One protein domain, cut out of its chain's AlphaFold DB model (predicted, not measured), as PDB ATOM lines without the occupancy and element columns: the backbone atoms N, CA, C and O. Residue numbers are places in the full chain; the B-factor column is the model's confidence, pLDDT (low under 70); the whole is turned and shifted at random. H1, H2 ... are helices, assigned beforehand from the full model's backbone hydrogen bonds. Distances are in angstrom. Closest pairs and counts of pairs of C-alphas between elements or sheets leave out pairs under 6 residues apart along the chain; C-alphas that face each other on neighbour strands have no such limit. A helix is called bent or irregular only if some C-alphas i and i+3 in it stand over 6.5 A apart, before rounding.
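AT A GLANCE: This is residues 4 to 148 of the 151 residues of an uncharacterized protein of Oscillospiraceae bacterium (UniProt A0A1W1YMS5). Two helical hairpins, H1 with H2 and H4 with H5, stand side by side through H2 and H4, so that four long helices follow one another in an open, curved row, each running opposite ways to the one before. The last helix, H5, is the longest, and its residues 128 to 145 stick out well beyond the body as a straight arm; the short H3 sits at the turn between H2 and H4. The printed part has 145 residues with five named helices, in the order H1 H2 H3 H4 H5, and no named strand: the class is all helix. The whole is loose, with a radius of gyration of the C-alphas of 20.4 A, and spans 75 by 32 by 26 A, the arm of H5 adding to the longest span.

HOW THE PARTS SIT: H1, residues 4 to 34, touches H2, residues 40 to 63, at a shallow tilt of 31 degrees, opposite ways; their closest C-alphas are those of Ala 16 and Gly 54, 4.6 A apart, and the two form a hairpin. H3, residues 67 to 70, touches no helix; it is close to H2 but not clearly touching, with the C-alphas of Ile 63 and Ala 69 6.7 A apart. H4, residues 74 to 96, touches H2 at a shallow tilt of 17 degrees, opposite ways, closest at the C-alphas of Glu 49 and Thr 92, 6.8 A apart. H4 has a kink of 42 degrees near residue 81 and is irregular, but only just: C-alphas 80 and 83 are 6.9 A apart. H5, residues 102 to 145, touches H4 with residues 104 to 124 alone, at a shallow tilt of 23 degrees, opposite ways; the closest C-alphas are those of Leu 90 and Leu 105, 6.1 A apart, and this pair is a second hairpin. These three touching pairs are mostly aligned, with shallow tilts. H1 is apart from H4 and H5, and H2 is apart from H5. In H1, H2 and H5 every O i to N i+4 pair is within hydrogen-bond range, in H4 17 of 19, and H3 is too short for such a pair.

IN THESE COORDINATES: H1 begins at C-alpha 4, (47.500, 25.454, -17.064), and is 44.8 A long. H2 measures 34.8 A, H3 5.5 A and H4 31.9 A from first to last C-alpha. H5 runs 63.3 A, from C-alpha 102 at (12.025, 16.261, -38.163) to C-alpha 145 at (42.676, 61.269, -5.867).

THE WHOLE: The C-alphas farthest apart, those of Asn 36 and Asp 148, are 75.0 A apart. Residues 128 to 148, of which 128 to 145 belong to H5, stand free; the body without them spans 50 by 31 by 25 A. The printed part has no cut, and its four links are tight. The mean pLDDT of the printed part is 85.4; residues 146 to 148 are under 70.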
ATOM      1  N   MET A   4      48.575  24.929 -16.231       78.94
ATOM      2  CA  MET A   4      47.500  25.454 -17.064       78.94
ATOM      3  C   MET A   4      46.689  24.352 -17.747       78.94
ATOM      4  O   MET A   4      45.459  24.426 -17.748       78.94
ATOM      5  N   LEU A   5      47.352  23.325 -18.288       83.50
ATOM      6  CA  LEU A   5      46.666  22.200 -18.924       83.50
ATOM      7  C   LEU A   5      45.819  21.441 -17.896       83.50
ATOM      8  O   LEU A   5      44.654  21.153 -18.157       83.50
ATOM      9  N   LYS A   6      46.365  21.219 -16.693       84.56
ATOM     10  CA  LYS A   6      45.642  20.604 -15.566       84.56
ATOM     11  C   LYS A   6      44.366  21.372 -15.217       84.56
ATOM     12  O   LYS A   6      43.305  20.764 -15.105       84.56
ATOM     13  N   LYS A   7      44.439  22.704 -15.097       87.00
ATOM     14  CA  LYS A   7      43.268  23.549 -14.788       87.00
ATOM     15  C   LYS A   7      42.195  23.485 -15.878       87.00
ATOM     16  O   LYS A   7      41.010  23.442 -15.556       87.00
ATOM     17  N   ASN A   8      42.588  23.473 -17.151       85.81
ATOM     18  CA  ASN A   8      41.633  23.388 -18.259       85.81
ATOM     19  C   ASN A   8      40.965  22.007 -18.332       85.81
ATOM     20  O   ASN A   8      39.750  21.942 -18.506       85.81
ATOM     21  N   ILE A   9      41.729  20.926 -18.134       86.12
ATOM     22  CA  ILE A   9      41.188  19.562 -18.048       86.12
ATOM     23  C   ILE A   9      40.208  19.454 -16.876       86.12
ATOM     24  O   ILE A   9      39.107  18.949 -17.058       86.12
ATOM     25  N   ALA A  10      40.562  19.978 -15.699       87.38
ATOM     26  CA  ALA A  10      39.685  19.948 -14.530       87.38
ATOM     27  C   ALA A  10      38.355  20.675 -14.791       87.38
ATOM     28  O   ALA A  10      37.291  20.126 -14.520       87.38
ATOM     29  N   ARG A  11      38.395  21.878 -15.379       86.25
ATOM     30  CA  ARG A  11      37.177  22.631 -15.723       86.25
ATOM     31  C   ARG A  11      36.314  21.912 -16.758       86.25
ATOM     32  O   ARG A  11      35.105  21.835 -16.579       86.25
ATOM     33  N   ALA A  12      36.921  21.372 -17.813       86.62
ATOM     34  CA  ALA A  12      36.194  20.615 -18.829       86.62
ATOM     35  C   ALA A  12      35.585  19.322 -18.259       86.62
ATOM     36  O   ALA A  12      34.446  18.993 -18.574       86.62
ATOM     37  N   SER A  13      36.313  18.636 -17.374       84.44
ATOM     38  CA  SER A  13      35.845  17.432 -16.683       84.44
ATOM     39  C   SER A  13      34.657  17.721 -15.763       84.44
ATOM     40  O   SER A  13      33.700  16.951 -15.745       84.44
ATOM     41  N   ILE A  14      34.656  18.862 -15.060       89.44
ATOM     42  CA  ILE A  14      33.500  19.296 -14.258       89.44
ATOM     43  C   ILE A  14      32.269  19.464 -15.152       89.44
ATOM     44  O   ILE A  14      31.215  18.929 -14.829       89.44
ATOM     45  N   VAL A  15      32.400  20.153 -16.290       87.00
ATOM     46  CA  VAL A  15      31.277  20.337 -17.227       87.00
ATOM     47  C   VAL A  15      30.779  18.993 -17.757       87.00
ATOM     48  O   VAL A  15      29.583  18.730 -17.694       87.00
ATOM     49  N   ALA A  16      31.684  18.114 -18.196       87.81
ATOM     50  CA  ALA A  16      31.331  16.771 -18.655       87.81
ATOM     51  C   ALA A  16      30.603  15.962 -17.569       87.81
ATOM     52  O   ALA A  16      29.597  15.319 -17.850       87.81
ATOM     53  N   SER A  17      31.070  16.041 -16.320       86.81
ATOM     54  CA  SER A  17      30.466  15.347 -15.178       86.81
ATOM     55  C   SER A  17      29.068  15.878 -14.860       86.81
ATOM     56  O   SER A  17      28.159  15.092 -14.615       86.81
ATOM     57  N   VAL A  18      28.870  17.201 -14.897       89.00
ATOM     58  CA  VAL A  18      27.547  17.812 -14.696       89.00
ATOM     59  C   VAL A  18      26.589  17.398 -15.810       89.00
ATOM     60  O   VAL A  18      25.466  17.004 -15.510       89.00
ATOM     61  N   CYS A  19      27.027  17.428 -17.072       87.06
ATOM     62  CA  CYS A  19      26.223  16.958 -18.203       87.06
ATOM     63  C   CYS A  19      25.853  15.478 -18.060       87.06
ATOM     64  O   CYS A  19      24.697  15.125 -18.267       87.06
ATOM     65  N   PHE A  20      26.794  14.638 -17.629       87.69
ATOM     66  CA  PHE A  20      26.558  13.212 -17.423       87.69
ATOM     67  C   PHE A  20      25.525  12.949 -16.323       87.69
ATOM     68  O   PHE A  20      24.564  12.210 -16.532       87.69
ATOM     69  N   ILE A  21      25.684  13.595 -15.163       89.44
ATOM     70  CA  ILE A  21      24.751  13.463 -14.036       89.44
ATOM     71  C   ILE A  21      23.366  13.985 -14.426       89.44
ATOM     72  O   ILE A  21      22.368  13.310 -14.180       89.44
ATOM     73  N   ALA A  22      23.294  15.156 -15.063       87.00
ATOM     74  CA  ALA A  22      22.036  15.713 -15.547       87.00
ATOM     75  C   ALA A  22      21.368  14.774 -16.560       87.00
ATOM     76  O   ALA A  22      20.174  14.516 -16.447       87.00
ATOM     77  N   GLY A  23      22.139  14.205 -17.491       85.69
ATOM     78  CA  GLY A  23      21.662  13.224 -18.463       85.69
ATOM     79  C   GLY A  23      21.036  12.001 -17.794       85.69
ATOM     80  O   GLY A  23      19.905  11.651 -18.117       85.69
ATOM     81  N   ILE A  24      21.704  11.406 -16.798       86.56
ATOM     82  CA  ILE A  24      21.153  10.281 -16.019       86.56
ATOM     83  C   ILE A  24      19.848  10.674 -15.319       86.56
ATOM     84  O   ILE A  24      18.886   9.904 -15.344       86.56
ATOM     85  N   ILE A  25      19.794  11.857 -14.700       86.88
ATOM     86  CA  ILE A  25      18.592  12.341 -14.007       86.88
ATOM     87  C   ILE A  25      17.434  12.496 -14.998       86.88
ATOM     88  O   ILE A  25      16.352  11.967 -14.748       86.88
ATOM     89  N   PHE A  26      17.654  13.159 -16.135       84.06
ATOM     90  CA  PHE A  26      16.618  13.342 -17.153       84.06
ATOM     91  C   PHE A  26      16.143  12.010 -17.738       84.06
ATOM     92  O   PHE A  26      14.937  11.810 -17.877       84.06
ATOM     93  N   PHE A  27      17.058  11.071 -17.995       83.44
ATOM     94  CA  PHE A  27      16.701   9.719 -18.427       83.44
ATOM     95  C   PHE A  27      15.884   8.962 -17.391       83.44
ATOM     96  O   PHE A  27      14.918   8.290 -17.743       83.44
ATOM     97  N   SER A  28      16.245   9.085 -16.117       83.56
ATOM     98  CA  SER A  28      15.518   8.442 -15.020       83.56
ATOM     99  C   SER A  28      14.107   9.002 -14.883       83.56
ATOM    100  O   SER A  28      13.161   8.239 -14.717       83.56
ATOM    101  N   ILE A  29      13.943  10.319 -15.021       85.19
ATOM    102  CA  ILE A  29      12.622  10.957 -15.018       85.19
ATOM    103  C   ILE A  29      11.799  10.501 -16.231       85.19
ATOM    104  O   ILE A  29      10.645  10.120 -16.061       85.19
ATOM    105  N   GLY A  30      12.383  10.484 -17.433       81.25
ATOM    106  CA  GLY A  30      11.699  10.009 -18.643       81.25
ATOM    107  C   GLY A  30      11.275   8.541 -18.545       81.25
ATOM    108  O   GLY A  30      10.134   8.203 -18.830       81.25
ATOM    109  N   SER A  31      12.159   7.685 -18.030       84.00
ATOM    110  CA  SER A  31      11.891   6.268 -17.760       84.00
ATOM    111  C   SER A  31      10.712   6.059 -16.802       84.00
ATOM    112  O   SER A  31       9.886   5.178 -17.036       84.00
ATOM    113  N   LEU A  32      10.587   6.890 -15.760       85.44
ATOM    114  CA  LEU A  32       9.452   6.847 -14.833       85.44
ATOM    115  C   LEU A  32       8.127   7.259 -15.491       85.44
ATOM    116  O   LEU A  32       7.084   6.730 -15.115       85.44
ATOM    117  N   ILE A  33       8.162   8.194 -16.443       85.50
ATOM    118  CA  ILE A  33       6.970   8.678 -17.154       85.50
ATOM    119  C   ILE A  33       6.510   7.652 -18.195       85.50
ATOM    120  O   ILE A  33       5.330   7.312 -18.243       85.50
ATOM    121  N   ASP A  34       7.441   7.132 -18.992       81.19
ATOM    122  CA  ASP A  34       7.136   6.228 -20.104       81.19
ATOM    123  C   ASP A  34       7.004   4.759 -19.667       81.19
ATOM    124  O   ASP A  34       6.625   3.900 -20.461       81.19
ATOM    125  N   GLY A  35       7.353   4.442 -18.414       78.56
ATOM    126  CA  GLY A  35       7.336   3.082 -17.862       78.56
ATOM    127  C   GLY A  35       8.399   2.144 -18.446       78.56
ATOM    128  O   GLY A  35       8.416   0.954 -18.129       78.56
ATOM    129  N   ASN A  36       9.296   2.659 -19.291       81.62
ATOM    130  CA  ASN A  36      10.344   1.889 -19.953       81.62
ATOM    131  C   ASN A  36      11.616   1.848 -19.107       81.62
ATOM    132  O   ASN A  36      12.059   2.869 -18.590       81.62
ATOM    133  N   LEU A  37      12.255   0.681 -19.017       80.81
ATOM    134  CA  LEU A  37      13.544   0.531 -18.339       80.81
ATOM    135  C   LEU A  37      14.666   1.223 -19.124       80.81
ATOM    136  O   LEU A  37      14.748   1.098 -20.347       80.81
ATOM    137  N   ILE A  38      15.572   1.892 -18.406       80.88
ATOM    138  CA  ILE A  38      16.792   2.453 -18.995       80.88
ATOM    139  C   ILE A  38      17.652   1.308 -19.533       80.88
ATOM    140  O   ILE A  38      18.074   0.420 -18.789       80.88
ATOM    141  N   THR A  39      17.943   1.344 -20.830       83.44
ATOM    142  CA  THR A  39      18.795   0.337 -21.468       83.44
ATOM    143  C   THR A  39      20.276   0.720 -21.366       83.44
ATOM    144  O   THR A  39      20.624   1.905 -21.359       83.44
ATOM    145  N   PRO A  40      21.203  -0.257 -21.356       84.00
ATOM    146  CA  PRO A  40      22.640   0.028 -21.365       84.00
ATOM    147  C   PRO A  40      23.091   0.902 -22.546       84.00
ATOM    148  O   PRO A  40      24.022   1.691 -22.410       84.00
ATOM    149  N   GLN A  41      22.411   0.796 -23.692       84.75
ATOM    150  CA  GLN A  41      22.692   1.606 -24.878       84.75
ATOM    151  C   GLN A  41      22.435   3.098 -24.628       84.75
ATOM    152  O   GLN A  41      23.260   3.925 -25.005       84.75
ATOM    153  N   GLN A  42      21.350   3.446 -23.932       82.81
ATOM    154  CA  GLN A  42      21.038   4.837 -23.585       82.81
ATOM    155  C   GLN A  42      22.107   5.440 -22.662       82.81
ATOM    156  O   GLN A  42      22.554   6.560 -22.890       82.81
ATOM    157  N   ASN A  43      22.609   4.671 -21.690       84.44
ATOM    158  CA  ASN A  43      23.707   5.115 -20.823       84.44
ATOM    159  C   ASN A  43      25.016   5.347 -21.596       84.44
ATOM    160  O   ASN A  43      25.742   6.297 -21.304       84.44
ATOM    161  N   LEU A  44      25.316   4.511 -22.597       88.19
ATOM    162  CA  LEU A  44      26.473   4.720 -23.472       88.19
ATOM    163  C   LEU A  44      26.327   5.983 -24.329       88.19
ATOM    164  O   LEU A  44      27.319   6.682 -24.532       88.19
ATOM    165  N   LEU A  45      25.114   6.304 -24.787       87.50
ATOM    166  CA  LEU A  45      24.844   7.550 -25.510       87.50
ATOM    167  C   LEU A  45      25.053   8.776 -24.613       87.50
ATOM    168  O   LEU A  45      25.762   9.694 -25.014       87.50
ATOM    169  N   VAL A  46      24.529   8.759 -23.383       87.69
ATOM    170  CA  VAL A  46      24.732   9.842 -22.399       87.69
ATOM    171  C   VAL A  46      26.218  10.014 -22.060       87.69
ATOM    172  O   VAL A  46      26.718  11.138 -21.962       87.69
ATOM    173  N   LEU A  47      26.960   8.909 -21.924       89.56
ATOM    174  CA  LEU A  47      28.409   8.953 -21.726       89.56
ATOM    175  C   LEU A  47      29.124   9.571 -22.936       89.56
ATOM    176  O   LEU A  47      29.961  10.458 -22.765       89.56
ATOM    177  N   GLY A  48      28.791   9.124 -24.149       89.94
ATOM    178  CA  GLY A  48      29.372   9.630 -25.393       89.94
ATOM    179  C   GLY A  48      29.120  11.123 -25.593       89.94
ATOM    180  O   GLY A  48      30.052  11.869 -25.897       89.94
ATOM    181  N   GLU A  49      27.893  11.578 -25.337       90.88
ATOM    182  CA  GLU A  49      27.527  12.994 -25.343       90.88
ATOM    183  C   GLU A  49      28.359  13.786 -24.328       90.88
ATOM    184  O   GLU A  49      28.954  14.809 -24.668       90.88
ATOM    185  N   SER A  50      28.463  13.291 -23.094       90.19
ATOM    186  CA  SER A  50      29.203  13.968 -22.024       90.19
ATOM    187  C   SER A  50      30.688  14.111 -22.355       90.19
ATOM    188  O   SER A  50      31.288  15.159 -22.104       90.19
ATOM    189  N   VAL A  51      31.279  13.087 -22.977       91.50
ATOM    190  CA  VAL A  51      32.651  13.141 -23.493       91.50
ATOM    191  C   VAL A  51      32.761  14.159 -24.627       91.50
ATOM    192  O   VAL A  51      33.661  14.995 -24.587       91.50
ATOM    193  N   ALA A  52      31.842  14.159 -25.596       91.81
ATOM    194  CA  ALA A  52      31.854  15.104 -26.713       91.81
ATOM    195  C   ALA A  52      31.742  16.566 -26.239       91.81
ATOM    196  O   ALA A  52      32.539  17.418 -26.642       91.81
ATOM    197  N   VAL A  53      30.813  16.847 -25.322       91.75
ATOM    198  CA  VAL A  53      30.648  18.161 -24.681       91.75
ATOM    199  C   VAL A  53      31.895  18.534 -23.880       91.75
ATOM    200  O   VAL A  53      32.356  19.676 -23.959       91.75
ATOM    201  N   GLY A  54      32.479  17.585 -23.146       89.38
ATOM    202  CA  GLY A  54      33.725  17.770 -22.404       89.38
ATOM    203  C   GLY A  54      34.896  18.150 -23.307       89.38
ATOM    204  O   GLY A  54      35.578  19.147 -23.054       89.38
ATOM    205  N   THR A  55      35.102  17.415 -24.400       91.88
ATOM    206  CA  THR A  55      36.146  17.691 -25.396       91.88
ATOM    207  C   THR A  55      35.939  19.049 -26.055       91.88
ATOM    208  O   THR A  55      36.881  19.841 -26.133       91.88
ATOM    209  N   LEU A  56      34.714  19.368 -26.477       92.62
ATOM    210  CA  LEU A  56      34.404  20.660 -27.085       92.62
ATOM    211  C   LEU A  56      34.646  21.816 -26.103       92.62
ATOM    212  O   LEU A  56      35.244  22.831 -26.462       92.62
ATOM    213  N   THR A  57      34.260  21.636 -24.841       90.88
ATOM    214  CA  THR A  57      34.502  22.610 -23.770       90.88
ATOM    215  C   THR A  57      35.993  22.780 -23.491       90.88
ATOM    216  O   THR A  57      36.466  23.900 -23.304       90.88
ATOM    217  N   PHE A  58      36.768  21.698 -23.519       90.06
ATOM    218  CA  PHE A  58      38.220  21.764 -23.397       90.06
ATOM    219  C   PHE A  58      38.855  22.565 -24.545       90.06
ATOM    220  O   PHE A  58      39.650  23.473 -24.286       90.06
ATOM    221  N   LEU A  59      38.472  22.288 -25.796       89.88
ATOM    222  CA  LEU A  59      38.943  23.032 -26.972       89.88
ATOM    223  C   LEU A  59      38.580  24.514 -26.879       89.88
ATOM    224  O   LEU A  59      39.421  25.386 -27.115       89.88
ATOM    225  N   ARG A  60      37.353  24.805 -26.452       89.25
ATOM    226  CA  ARG A  60      36.906  26.167 -26.191       89.25
ATOM    227  C   ARG A  60      37.781  26.867 -25.152       89.25
ATOM    228  O   ARG A  60      38.222  27.982 -25.402       89.25
ATOM    229  N   LEU A  61      38.078  26.223 -24.022       87.88
ATOM    230  CA  LEU A  61      38.923  26.798 -22.967       87.88
ATOM    231  C   LEU A  61      40.361  27.072 -23.430       87.88
ATOM    232  O   LEU A  61      41.021  27.961 -22.884       87.88
ATOM    233  N   LEU A  62      40.865  26.324 -24.416       86.56
ATOM    234  CA  LEU A  62      42.146  26.622 -25.060       86.56
ATOM    235  C   LEU A  62      42.045  27.867 -25.950       86.56
ATOM    236  O   LEU A  62      42.896  28.754 -25.855       86.56
ATOM    237  N   ILE A  63      40.990  27.970 -26.762       85.88
ATOM    238  CA  ILE A  63      40.752  29.111 -27.658       85.88
ATOM    239  C   ILE A  63      40.457  30.391 -26.870       85.88
ATOM    240  O   ILE A  63      40.934  31.460 -27.252       85.88
ATOM    241  N   ASP A  64      39.756  30.292 -25.739       82.81
ATOM    242  CA  ASP A  64      39.416  31.415 -24.859       82.81
ATOM    243  C   ASP A  64      40.649  32.164 -24.322       82.81
ATOM    244  O   ASP A  64      40.540  33.327 -23.937       82.81
ATOM    245  N   ARG A  65      41.827  31.528 -24.331       77.44
ATOM    246  CA  ARG A  65      43.108  32.136 -23.931       77.44
ATOM    247  C   ARG A  65      43.932  32.689 -25.093       77.44
ATOM    248  O   ARG A  65      45.016  33.225 -24.871       77.44
ATOM    249  N   SER A  66      43.463  32.544 -26.327       82.75
ATOM    250  CA  SER A  66      44.132  33.125 -27.490       82.75
ATOM    251  C   SER A  66      44.095  34.657 -27.438       82.75
ATOM    252  O   SER A  66      43.179  35.255 -26.871       82.75
ATOM    253  N   ARG A  67      45.067  35.311 -28.095       79.88
ATOM    254  CA  ARG A  67      45.097  36.782 -28.222       79.88
ATOM    255  C   ARG A  67      43.803  37.337 -28.822       79.88
ATOM    256  O   ARG A  67      43.350  38.403 -28.428       79.88
ATOM    257  N   TRP A  68      43.190  36.583 -29.734       81.00
ATOM    258  CA  TRP A  68      41.903  36.934 -30.321       81.00
ATOM    259  C   TRP A  68      40.784  36.951 -29.265       81.00
ATOM    260  O   TRP A  68      40.070  37.947 -29.148       81.00
ATOM    261  N   ALA A  69      40.673  35.905 -28.443       79.38
ATOM    262  CA  ALA A  69      39.576  35.741 -27.486       79.38
ATOM    263  C   ALA A  69      39.630  36.683 -26.271       79.38
ATOM    264  O   ALA A  69      38.592  36.922 -25.652       79.38
ATOM    265  N   LEU A  70      40.807  37.219 -25.931       79.19
ATOM    266  CA  LEU A  70      40.973  38.191 -24.841       79.19
ATOM    267  C   LEU A  70      40.320  39.544 -25.150       79.19
ATOM    268  O   LEU A  70      39.852  40.221 -24.244       79.19
ATOM    269  N   SER A  71      40.253  39.921 -26.428       78.38
ATOM    270  CA  SER A  71      39.690  41.203 -26.878       78.38
ATOM    271  C   SER A  71      38.173  41.179 -27.108       78.38
ATOM    272  O   SER A  71      37.593  42.177 -27.535       78.38
ATOM    273  N   ARG A  72      37.518  40.027 -26.902       79.69
ATOM    274  CA  ARG A  72      36.129  39.801 -27.320       79.69
ATOM    275  C   ARG A  72      35.206  39.516 -26.132       79.69
ATOM    276  O   ARG A  72      35.593  38.765 -25.236       79.69
ATOM    277  N   PRO A  73      33.958  40.028 -26.154       80.69
ATOM    278  CA  PRO A  73      32.971  39.732 -25.121       80.69
ATOM    279  C   PRO A  73      32.717  38.229 -24.990       80.69
ATOM    280  O   PRO A  73      32.676  37.504 -25.988       80.69
ATOM    281  N   HIS A  74      32.473  37.762 -23.765       79.00
ATOM    282  CA  HIS A  74      32.197  36.349 -23.493       79.00
ATOM    283  C   HIS A  74      30.993  35.812 -24.289       79.00
ATOM    284  O   HIS A  74      31.025  34.686 -24.785       79.00
ATOM    285  N   VAL A  75      29.964  36.645 -24.476       81.94
ATOM    286  CA  VAL A  75      28.758  36.312 -25.253       81.94
ATOM    287  C   VAL A  75      29.105  35.966 -26.704       81.94
ATOM    288  O   VAL A  75      28.681  34.930 -27.202       81.94
ATOM    289  N   LEU A  76      29.953  36.757 -27.374       82.62
ATOM    290  CA  LEU A  76      30.338  36.496 -28.768       82.62
ATOM    291  C   LEU A  76      31.046  35.143 -28.917       82.62
ATOM    292  O   LEU A  76      30.807  34.402 -29.868       82.62
ATOM    293  N   LYS A  77      31.892  34.799 -27.943       84.94
ATOM    294  CA  LYS A  77      32.605  33.519 -27.924       84.94
ATOM    295  C   LYS A  77      31.630  32.357 -27.745       84.94
ATOM    296  O   LYS A  77      31.726  31.380 -28.476       84.94
ATOM    297  N   ASN A  78      30.638  32.492 -26.860       85.88
ATOM    298  CA  ASN A  78      29.560  31.508 -26.719       85.88
ATOM    299  C   ASN A  78      28.824  31.252 -28.045       85.88
ATOM    300  O   ASN A  78      28.589  30.095 -28.379       85.88
ATOM    301  N   PHE A  79      28.500  32.299 -28.809       88.06
ATOM    302  CA  PHE A  79      27.795  32.171 -30.091       88.06
ATOM    303  C   PHE A  79      28.584  31.400 -31.156       88.06
ATOM    304  O   PHE A  79      27.976  30.714 -31.967       88.06
ATOM    305  N   ILE A  80      29.917  31.457 -31.143       89.44
ATOM    306  CA  ILE A  80      30.750  30.700 -32.093       89.44
ATOM    307  C   ILE A  80      30.742  29.205 -31.775       89.44
ATOM    308  O   ILE A  80      30.748  28.380 -32.685       89.44
ATOM    309  N   PHE A  81      30.713  28.845 -30.490       88.88
ATOM    310  CA  PHE A  81      30.667  27.441 -30.079       88.88
ATOM    311  C   PHE A  81      29.244  26.863 -30.062       88.88
ATOM    312  O   PHE A  81      29.088  25.645 -30.116       88.88
ATOM    313  N   ALA A  82      28.209  27.706 -30.023       90.44
ATOM    314  CA  ALA A  82      26.810  27.283 -29.950       90.44
ATOM    315  C   ALA A  82      26.379  26.310 -31.065       90.44
ATOM    316  O   ALA A  82      25.749  25.310 -30.723       90.44
ATOM    317  N   PRO A  83      26.745  26.500 -32.352       92.62
ATOM    318  CA  PRO A  83      26.405  25.547 -33.407       92.62
ATOM    319  C   PRO A  83      26.966  24.146 -33.151       92.62
ATOM    320  O   PRO A  83      26.294  23.162 -33.430       92.62
ATOM    321  N   PHE A  84      28.165  24.038 -32.575       92.94
ATOM    322  CA  PHE A  84      28.769  22.740 -32.271       92.94
ATOM    323  C   PHE A  84      28.025  22.027 -31.138       92.94
ATOM    324  O   PHE A  84      27.751  20.835 -31.245       92.94
ATOM    325  N   TYR A  85      27.640  22.758 -30.087       90.69
ATOM    326  CA  TYR A  85      26.799  22.205 -29.020       90.69
ATOM    327  C   TYR A  85      25.411  21.805 -29.537       90.69
ATOM    328  O   TYR A  85      24.907  20.751 -29.161       90.69
ATOM    329  N   LEU A  86      24.822  22.600 -30.438       91.75
ATOM    330  CA  LEU A  86      23.548  22.278 -31.079       91.75
ATOM    331  C   LEU A  86      23.650  20.992 -31.906       91.75
ATOM    332  O   LEU A  86      22.789  20.129 -31.790       91.75
ATOM    333  N   VAL A  87      24.705  20.835 -32.711       92.94
ATOM    334  CA  VAL A  87      24.926  19.613 -33.501       92.94
ATOM    335  C   VAL A  87      25.039  18.393 -32.594       92.94
ATOM    336  O   VAL A  87      24.398  17.386 -32.877       92.94
ATOM    337  N   ILE A  88      25.795  18.483 -31.493       91.38
ATOM    338  CA  ILE A  88      25.892  17.389 -30.516       91.38
ATOM    339  C   ILE A  88      24.497  17.039 -29.981       91.38
ATOM    340  O   ILE A  88      24.107  15.879 -30.052       91.38
ATOM    341  N   ALA A  89      23.716  18.030 -29.543       88.69
ATOM    342  CA  ALA A  89      22.369  17.807 -29.020       88.69
ATOM    343  C   ALA A  89      21.428  17.159 -30.056       88.69
ATOM    344  O   ALA A  89      20.730  16.197 -29.744       88.69
ATOM    345  N   LEU A  90      21.430  17.644 -31.302       90.94
ATOM    346  CA  LEU A  90      20.585  17.103 -32.373       90.94
ATOM    347  C   LEU A  90      20.970  15.667 -32.744       90.94
ATOM    348  O   LEU A  90      20.090  14.830 -32.941       90.94
ATOM    349  N   VAL A  91      22.270  15.365 -32.812       90.00
ATOM    350  CA  VAL A  91      22.759  14.001 -33.059       90.00
ATOM    351  C   VAL A  91      22.352  13.077 -31.913       90.00
ATOM    352  O   VAL A  91      21.839  11.991 -32.174       90.00
ATOM    353  N   THR A  92      22.510  13.511 -30.661       86.50
ATOM    354  CA  THR A  92      22.096  12.734 -29.487       86.50
ATOM    355  C   THR A  92      20.604  12.411 -29.537       86.50
ATOM    356  O   THR A  92      20.233  11.244 -29.431       86.50
ATOM    357  N   VAL A  93      19.753  13.413 -29.776       85.56
ATOM    358  CA  VAL A  93      18.299  13.223 -29.909       85.56
ATOM    359  C   VAL A  93      17.983  12.257 -31.050       85.56
ATOM    360  O   VAL A  93      17.246  11.295 -30.849       85.56
ATOM    361  N   SER A  94      18.591  12.440 -32.224       87.50
ATOM    362  CA  SER A  94      18.381  11.542 -33.362       87.50
ATOM    363  C   SER A  94      18.743  10.089 -33.039       87.50
ATOM    364  O   SER A  94      18.036   9.181 -33.467       87.50
ATOM    365  N   LEU A  95      19.835   9.852 -32.310       86.31
ATOM    366  CA  LEU A  95      20.256   8.502 -31.930       86.31
ATOM    367  C   LEU A  95      19.348   7.899 -30.855       86.31
ATOM    368  O   LEU A  95      19.071   6.702 -30.893       86.31
ATOM    369  N   MET A  96      18.857   8.715 -29.922       80.75
ATOM    370  CA  MET A  96      17.979   8.269 -28.837       80.75
ATOM    371  C   MET A  96      16.598   7.838 -29.321       80.75
ATOM    372  O   MET A  96      16.065   6.854 -28.814       80.75
ATOM    373  N   PHE A  97      16.043   8.532 -30.315       81.44
ATOM    374  CA  PHE A  97      14.736   8.208 -30.894       81.44
ATOM    375  C   PHE A  97      14.823   7.275 -32.114       81.44
ATOM    376  O   PHE A  97      13.823   7.043 -32.788       81.44
ATOM    377  N   GLY A  98      16.002   6.708 -32.399       80.38
ATOM    378  CA  GLY A  98      16.180   5.708 -33.457       80.38
ATOM    379  C   GLY A  98      16.136   6.262 -34.887       80.38
ATOM    380  O   GLY A  98      15.985   5.491 -35.833       80.38
ATOM    381  N   GLY A  99      16.282   7.575 -35.069       80.81
ATOM    382  CA  GLY A  99      16.315   8.211 -36.381       80.81
ATOM    383  C   GLY A  99      16.098   9.727 -36.336       80.81
ATOM    384  O   GLY A  99      15.688  10.274 -35.310       80.81
ATOM    385  N   PRO A 100      16.393  10.437 -37.439       84.88
ATOM    386  CA  PRO A 100      16.192  11.876 -37.536       84.88
ATOM    387  C   PRO A 100      14.720  12.187 -37.833       84.88
ATOM    388  O   PRO A 100      14.352  12.470 -38.972       84.88
ATOM    389  N   ASP A 101      13.868  12.126 -36.811       88.69
ATOM    390  CA  ASP A 101      12.498  12.627 -36.923       88.69
ATOM    391  C   ASP A 101      12.514  14.170 -36.964       88.69
ATOM    392  O   ASP A 101      12.996  14.807 -36.016       88.69
ATOM    393  N   PRO A 102      11.996  14.807 -38.030       87.75
ATOM    394  CA  PRO A 102      12.025  16.261 -38.163       87.75
ATOM    395  C   PRO A 102      11.325  17.002 -37.016       87.75
ATOM    396  O   PRO A 102      11.771  18.084 -36.635       87.75
ATOM    397  N   GLY A 103      10.253  16.440 -36.454       89.44
ATOM    398  CA  GLY A 103       9.497  17.040 -35.356       89.44
ATOM    399  C   GLY A 103      10.305  17.080 -34.062       89.44
ATOM    400  O   GLY A 103      10.427  18.142 -33.446       89.44
ATOM    401  N   TYR A 104      10.927  15.960 -33.683       85.31
ATOM    402  CA  TYR A 104      11.785  15.908 -32.494       85.31
ATOM    403  C   TYR A 104      13.038  16.774 -32.643       85.31
ATOM    404  O   TYR A 104      13.429  17.452 -31.693       85.31
ATOM    405  N   LEU A 105      13.638  16.818 -33.836       88.75
ATOM    406  CA  LEU A 105      14.802  17.666 -34.107       88.75
ATOM    407  C   LEU A 105      14.463  19.161 -34.043       88.75
ATOM    408  O   LEU A 105      15.230  19.935 -33.467       88.75
ATOM    409  N   LEU A 106      13.312  19.575 -34.585       90.81
ATOM    410  CA  LEU A 106      12.843  20.960 -34.485       90.81
ATOM    411  C   LEU A 106      12.553  21.354 -33.035       90.81
ATOM    412  O   LEU A 106      12.956  22.435 -32.605       90.81
ATOM    413  N   LEU A 107      11.901  20.475 -32.270       89.44
ATOM    414  CA  LEU A 107      11.601  20.717 -30.860       89.44
ATOM    415  C   LEU A 107      12.885  20.813 -30.024       89.44
ATOM    416  O   LEU A 107      13.055  21.772 -29.271       89.44
ATOM    417  N   ALA A 108      13.827  19.886 -30.210       87.06
ATOM    418  CA  ALA A 108      15.124  19.913 -29.541       87.06
ATOM    419  C   ALA A 108      15.936  21.166 -29.904       87.06
ATOM    420  O   ALA A 108      16.475  21.833 -29.019       87.06
ATOM    421  N   GLY A 109      15.979  21.534 -31.188       90.50
ATOM    422  CA  GLY A 109      16.639  22.753 -31.650       90.50
ATOM    423  C   GLY A 109      16.005  24.020 -31.071       90.50
ATOM    424  O   GLY A 109      16.719  24.918 -30.622       90.50
ATOM    425  N   GLY A 110      14.673  24.076 -31.010       92.19
ATOM    426  CA  GLY A 110      13.933  25.180 -30.398       92.19
ATOM    427  C   GLY A 110      14.220  25.326 -28.903       92.19
ATOM    428  O   GLY A 110      14.547  26.423 -28.445       92.19
ATOM    429  N   ILE A 111      14.176  24.221 -28.150       91.88
ATOM    430  CA  ILE A 111      14.506  24.199 -26.716       91.88
ATOM    431  C   ILE A 111      15.957  24.626 -26.489       91.88
ATOM    432  O   ILE A 111      16.221  25.441 -25.601       91.88
ATOM    433  N   PHE A 112      16.893  24.126 -27.302       91.62
ATOM    434  CA  PHE A 112      18.297  24.510 -27.223       91.62
ATOM    435  C   PHE A 112      18.473  26.015 -27.432       91.62
ATOM    436  O   PHE A 112      19.091  26.675 -26.602       91.62
ATOM    437  N   LEU A 113      17.910  26.574 -28.508       92.62
ATOM    438  CA  LEU A 113      18.036  27.998 -28.821       92.62
ATOM    439  C   LEU A 113      17.399  28.876 -27.742       92.62
ATOM    440  O   LEU A 113      18.020  29.844 -27.306       92.62
ATOM    441  N   GLY A 114      16.201  28.520 -27.273       92.69
ATOM    442  CA  GLY A 114      15.526  29.238 -26.192       92.69
ATOM    443  C   GLY A 114      16.360  29.243 -24.912       92.69
ATOM    444  O   GLY A 114      16.660  30.303 -24.361       92.69
ATOM    445  N   THR A 115      16.820  28.066 -24.487       90.00
ATOM    446  CA  THR A 115      17.664  27.906 -23.293       90.00
ATOM    447  C   THR A 115      18.984  28.658 -23.441       90.00
ATOM    448  O   THR A 115      19.406  29.367 -22.527       90.00
ATOM    449  N   PHE A 116      19.616  28.570 -24.613       90.06
ATOM    450  CA  PHE A 116      20.859  29.264 -24.926       90.06
ATOM    451  C   PHE A 116      20.697  30.784 -24.821       90.06
ATOM    452  O   PHE A 116      21.504  31.424 -24.151       90.06
ATOM    453  N   LEU A 117      19.655  31.365 -25.421       91.44
ATOM    454  CA  LEU A 117      19.402  32.810 -25.377       91.44
ATOM    455  C   LEU A 117      19.132  33.310 -23.953       91.44
ATOM    456  O   LEU A 117      19.670  34.348 -23.556       91.44
ATOM    457  N   VAL A 118      18.357  32.562 -23.163       92.25
ATOM    458  CA  VAL A 118      18.104  32.891 -21.752       92.25
ATOM    459  C   VAL A 118      19.413  32.880 -20.961       92.25
ATOM    460  O   VAL A 118      19.736  33.865 -20.296       92.25
ATOM    461  N   LEU A 119      20.221  31.825 -21.091       88.44
ATOM    462  CA  LEU A 119      21.533  31.734 -20.440       88.44
ATOM    463  C   LEU A 119      22.485  32.852 -20.878       88.44
ATOM    464  O   LEU A 119      23.162  33.431 -20.032       88.44
ATOM    465  N   GLN A 120      22.528  33.197 -22.170       88.50
ATOM    466  CA  GLN A 120      23.339  34.320 -22.649       88.50
ATOM    467  C   GLN A 120      22.895  35.644 -22.031       88.50
ATOM    468  O   GLN A 120      23.743  36.447 -21.643       88.50
ATOM    469  N   THR A 121      21.586  35.856 -21.898       87.62
ATOM    470  CA  THR A 121      21.027  37.063 -21.281       87.62
ATOM    471  C   THR A 121      21.417  37.153 -19.809       87.62
ATOM    472  O   THR A 121      21.908  38.189 -19.367       87.62
ATOM    473  N   VAL A 122      21.284  36.058 -19.057       88.38
ATOM    474  CA  VAL A 122      21.687  36.003 -17.644       88.38
ATOM    475  C   VAL A 122      23.185  36.275 -17.491       88.38
ATOM    476  O   VAL A 122      23.576  37.121 -16.690       88.38
ATOM    477  N   LEU A 123      24.032  35.617 -18.289       84.69
ATOM    478  CA  LEU A 123      25.483  35.829 -18.257       84.69
ATOM    479  C   LEU A 123      25.866  37.268 -18.618       84.69
ATOM    480  O   LEU A 123      26.780  37.831 -18.018       84.69
ATOM    481  N   TYR A 124      25.168  37.868 -19.581       85.50
ATOM    482  CA  TYR A 124      25.361  39.265 -19.941       85.50
ATOM    483  C   TYR A 124      25.007  40.201 -18.779       85.50
ATOM    484  O   TYR A 124      25.800  41.078 -18.450       85.50
ATOM    485  N   LEU A 125      23.862  39.993 -18.120       86.44
ATOM    486  CA  LEU A 125      23.439  40.804 -16.975       86.44
ATOM    487  C   LEU A 125      24.403  40.683 -15.789       86.44
ATOM    488  O   LEU A 125      24.724  41.693 -15.165       86.44
ATOM    489  N   LEU A 126      24.905  39.477 -15.509       85.00
ATOM    490  CA  LEU A 126      25.924  39.257 -14.479       85.00
ATOM    491  C   LEU A 126      27.225  39.998 -14.816       85.00
ATOM    492  O   LEU A 126      27.720  40.767 -14.001       85.00
ATOM    493  N   SER A 127      27.723  39.856 -16.047       82.25
ATOM    494  CA  SER A 127      28.934  40.558 -16.487       82.25
ATOM    495  C   SER A 127      28.768  42.079 -16.478       82.25
ATOM    496  O   SER A 127      29.728  42.799 -16.201       82.25
ATOM    497  N   LYS A 128      27.568  42.578 -16.800       82.88
ATOM    498  CA  LYS A 128      27.254  44.004 -16.733       82.88
ATOM    499  C   LYS A 128      27.313  44.501 -15.290       82.88
ATOM    500  O   LYS A 128      27.977  45.495 -15.040       82.88
ATOM    501  N   LYS A 129      26.701  43.774 -14.350       84.00
ATOM    502  CA  LYS A 129      26.733  44.112 -12.921       84.00
ATOM    503  C   LYS A 129      28.165  44.232 -12.390       84.00
ATOM    504  O   LYS A 129      28.468  45.207 -11.712       84.00
ATOM    505  N   ASP A 130      29.037  43.286 -12.733       81.25
ATOM    506  CA  ASP A 130      30.445  43.320 -12.307       81.25
ATOM    507  C   ASP A 130      31.188  44.533 -12.899       81.25
ATOM    508  O   ASP A 130      32.007  45.165 -12.234       81.25
ATOM    509  N   THR A 131      30.871  44.891 -14.147       81.31
ATOM    510  CA  THR A 131      31.464  46.058 -14.821       81.31
ATOM    511  C   THR A 131      30.977  47.372 -14.209       81.31
ATOM    512  O   THR A 131      31.776  48.285 -14.013       81.31
ATOM    513  N   ASP A 132      29.687  47.468 -13.886       81.06
ATOM    514  CA  ASP A 132      29.092  48.652 -13.262       81.06
ATOM    515  C   ASP A 132      29.714  48.895 -11.876       81.06
ATOM    516  O   ASP A 132      30.159  50.005 -11.593       81.06
ATOM    517  N   GLN A 133      29.888  47.840 -11.069       82.31
ATOM    518  CA  GLN A 133      30.585  47.927  -9.778       82.31
ATOM    519  C   GLN A 133      32.035  48.406  -9.916       82.31
ATOM    520  O   GLN A 133      32.497  49.226  -9.125       82.31
ATOM    521  N   MET A 134      32.759  47.913 -10.923       83.31
ATOM    522  CA  MET A 134      34.140  48.331 -11.167       83.31
ATOM    523  C   MET A 134      34.225  49.797 -11.610       83.31
ATOM    524  O   MET A 134      35.125  50.516 -11.184       83.31
ATOM    525  N   ASN A 135      33.282  50.256 -12.436       82.19
ATOM    526  CA  ASN A 135      33.206  51.654 -12.858       82.19
ATOM    527  C   ASN A 135      32.858  52.589 -11.695       82.19
ATOM    528  O   ASN A 135      33.408  53.686 -11.623       82.19
ATOM    529  N   ASP A 136      31.969  52.170 -10.795       84.00
ATOM    530  CA  ASP A 136      31.627  52.947  -9.606       84.00
ATOM    531  C   ASP A 136      32.829  53.059  -8.658       84.00
ATOM    532  O   ASP A 136      33.165  54.167  -8.239       84.00
ATOM    533  N   ALA A 137      33.566  51.964  -8.441       83.25
ATOM    534  CA  ALA A 137      34.818  51.985  -7.682       83.25
ATOM    535  C   ALA A 137      35.885  52.887  -8.330       83.25
ATOM    536  O   ALA A 137      36.601  53.606  -7.635       83.25
ATOM    537  N   LEU A 138      35.984  52.894  -9.666       83.69
ATOM    538  CA  LEU A 138      36.918  53.763 -10.385       83.69
ATOM    539  C   LEU A 138      36.552  55.247 -10.227       83.69
ATOM    540  O   LEU A 138      37.436  56.086 -10.074       83.69
ATOM    541  N   LYS A 139      35.256  55.580 -10.259       85.44
ATOM    542  CA  LYS A 139      34.772  56.951 -10.039       85.44
ATOM    543  C   LYS A 139      35.032  57.423  -8.613       85.44
ATOM    544  O   LYS A 139      35.395  58.579  -8.435       85.44
ATOM    545  N   GLU A 140      34.844  56.554  -7.624       83.12
ATOM    546  CA  GLU A 140      35.133  56.858  -6.220       83.12
ATOM    547  C   GLU A 140      36.635  57.082  -6.008       83.12
ATOM    548  O   GLU A 140      37.025  58.129  -5.499       83.12
ATOM    549  N   PHE A 141      37.480  56.198  -6.551       82.94
ATOM    550  CA  PHE A 141      38.936  56.360  -6.529       82.94
ATOM    551  C   PHE A 141      39.398  57.668  -7.191       82.94
ATOM    552  O   PHE A 141      40.197  58.409  -6.620       82.94
ATOM    553  N   LEU A 142      38.874  57.984  -8.382       82.50
ATOM    554  CA  LEU A 142      39.174  59.243  -9.067       82.50
ATOM    555  C   LEU A 142      38.692  60.446  -8.252       82.50
ATOM    556  O   LEU A 142      39.408  61.434  -8.151       82.50
ATOM    557  N   LYS A 143      37.518  60.385  -7.623       81.75
ATOM    558  CA  LYS A 143      37.029  61.479  -6.780       81.75
ATOM    559  C   LYS A 143      37.931  61.726  -5.564       81.75
ATOM    560  O   LYS A 143      38.125  62.878  -5.200       81.75
ATOM    561  N   GLU A 144      38.489  60.672  -4.972       76.94
ATOM    562  CA  GLU A 144      39.421  60.775  -3.843       76.94
ATOM    563  C   GLU A 144      40.812  61.284  -4.246       76.94
ATOM    564  O   GLU A 144      41.440  61.978  -3.462       76.94
ATOM    565  N   HIS A 145      41.295  60.962  -5.453       72.62
ATOM    566  CA  HIS A 145      42.676  61.269  -5.867       72.62
ATOM    567  C   HIS A 145      42.814  62.460  -6.824       72.62
ATOM    568  O   HIS A 145      43.905  62.994  -6.966       72.62
ATOM    569  N   THR A 146      41.734  62.886  -7.484       60.44
ATOM    570  CA  THR A 146      41.734  64.093  -8.340       60.44
ATOM    571  C   THR A 146      41.218  65.327  -7.591       60.44
ATOM    572  O   THR A 146      41.281  66.428  -8.120       60.44
ATOM    573  N   GLY A 147      40.703  65.158  -6.365       54.28
ATOM    574  CA  GLY A 147      40.256  66.257  -5.499       54.28
ATOM    575  C   GLY A 147      41.384  67.032  -4.807       54.28
ATOM    576  O   GLY A 147      41.115  68.099  -4.273       54.28
ATOM    577  N   ASP A 148      42.622  66.527  -4.851       53.03
ATOM    578  CA  ASP A 148      43.810  67.154  -4.246       53.03
ATOM    579  C   ASP A 148      44.617  68.028  -5.237       53.03
ATOM    580  O   ASP A 148      45.638  68.597  -4.858       53.03
TER     581      ASP A 148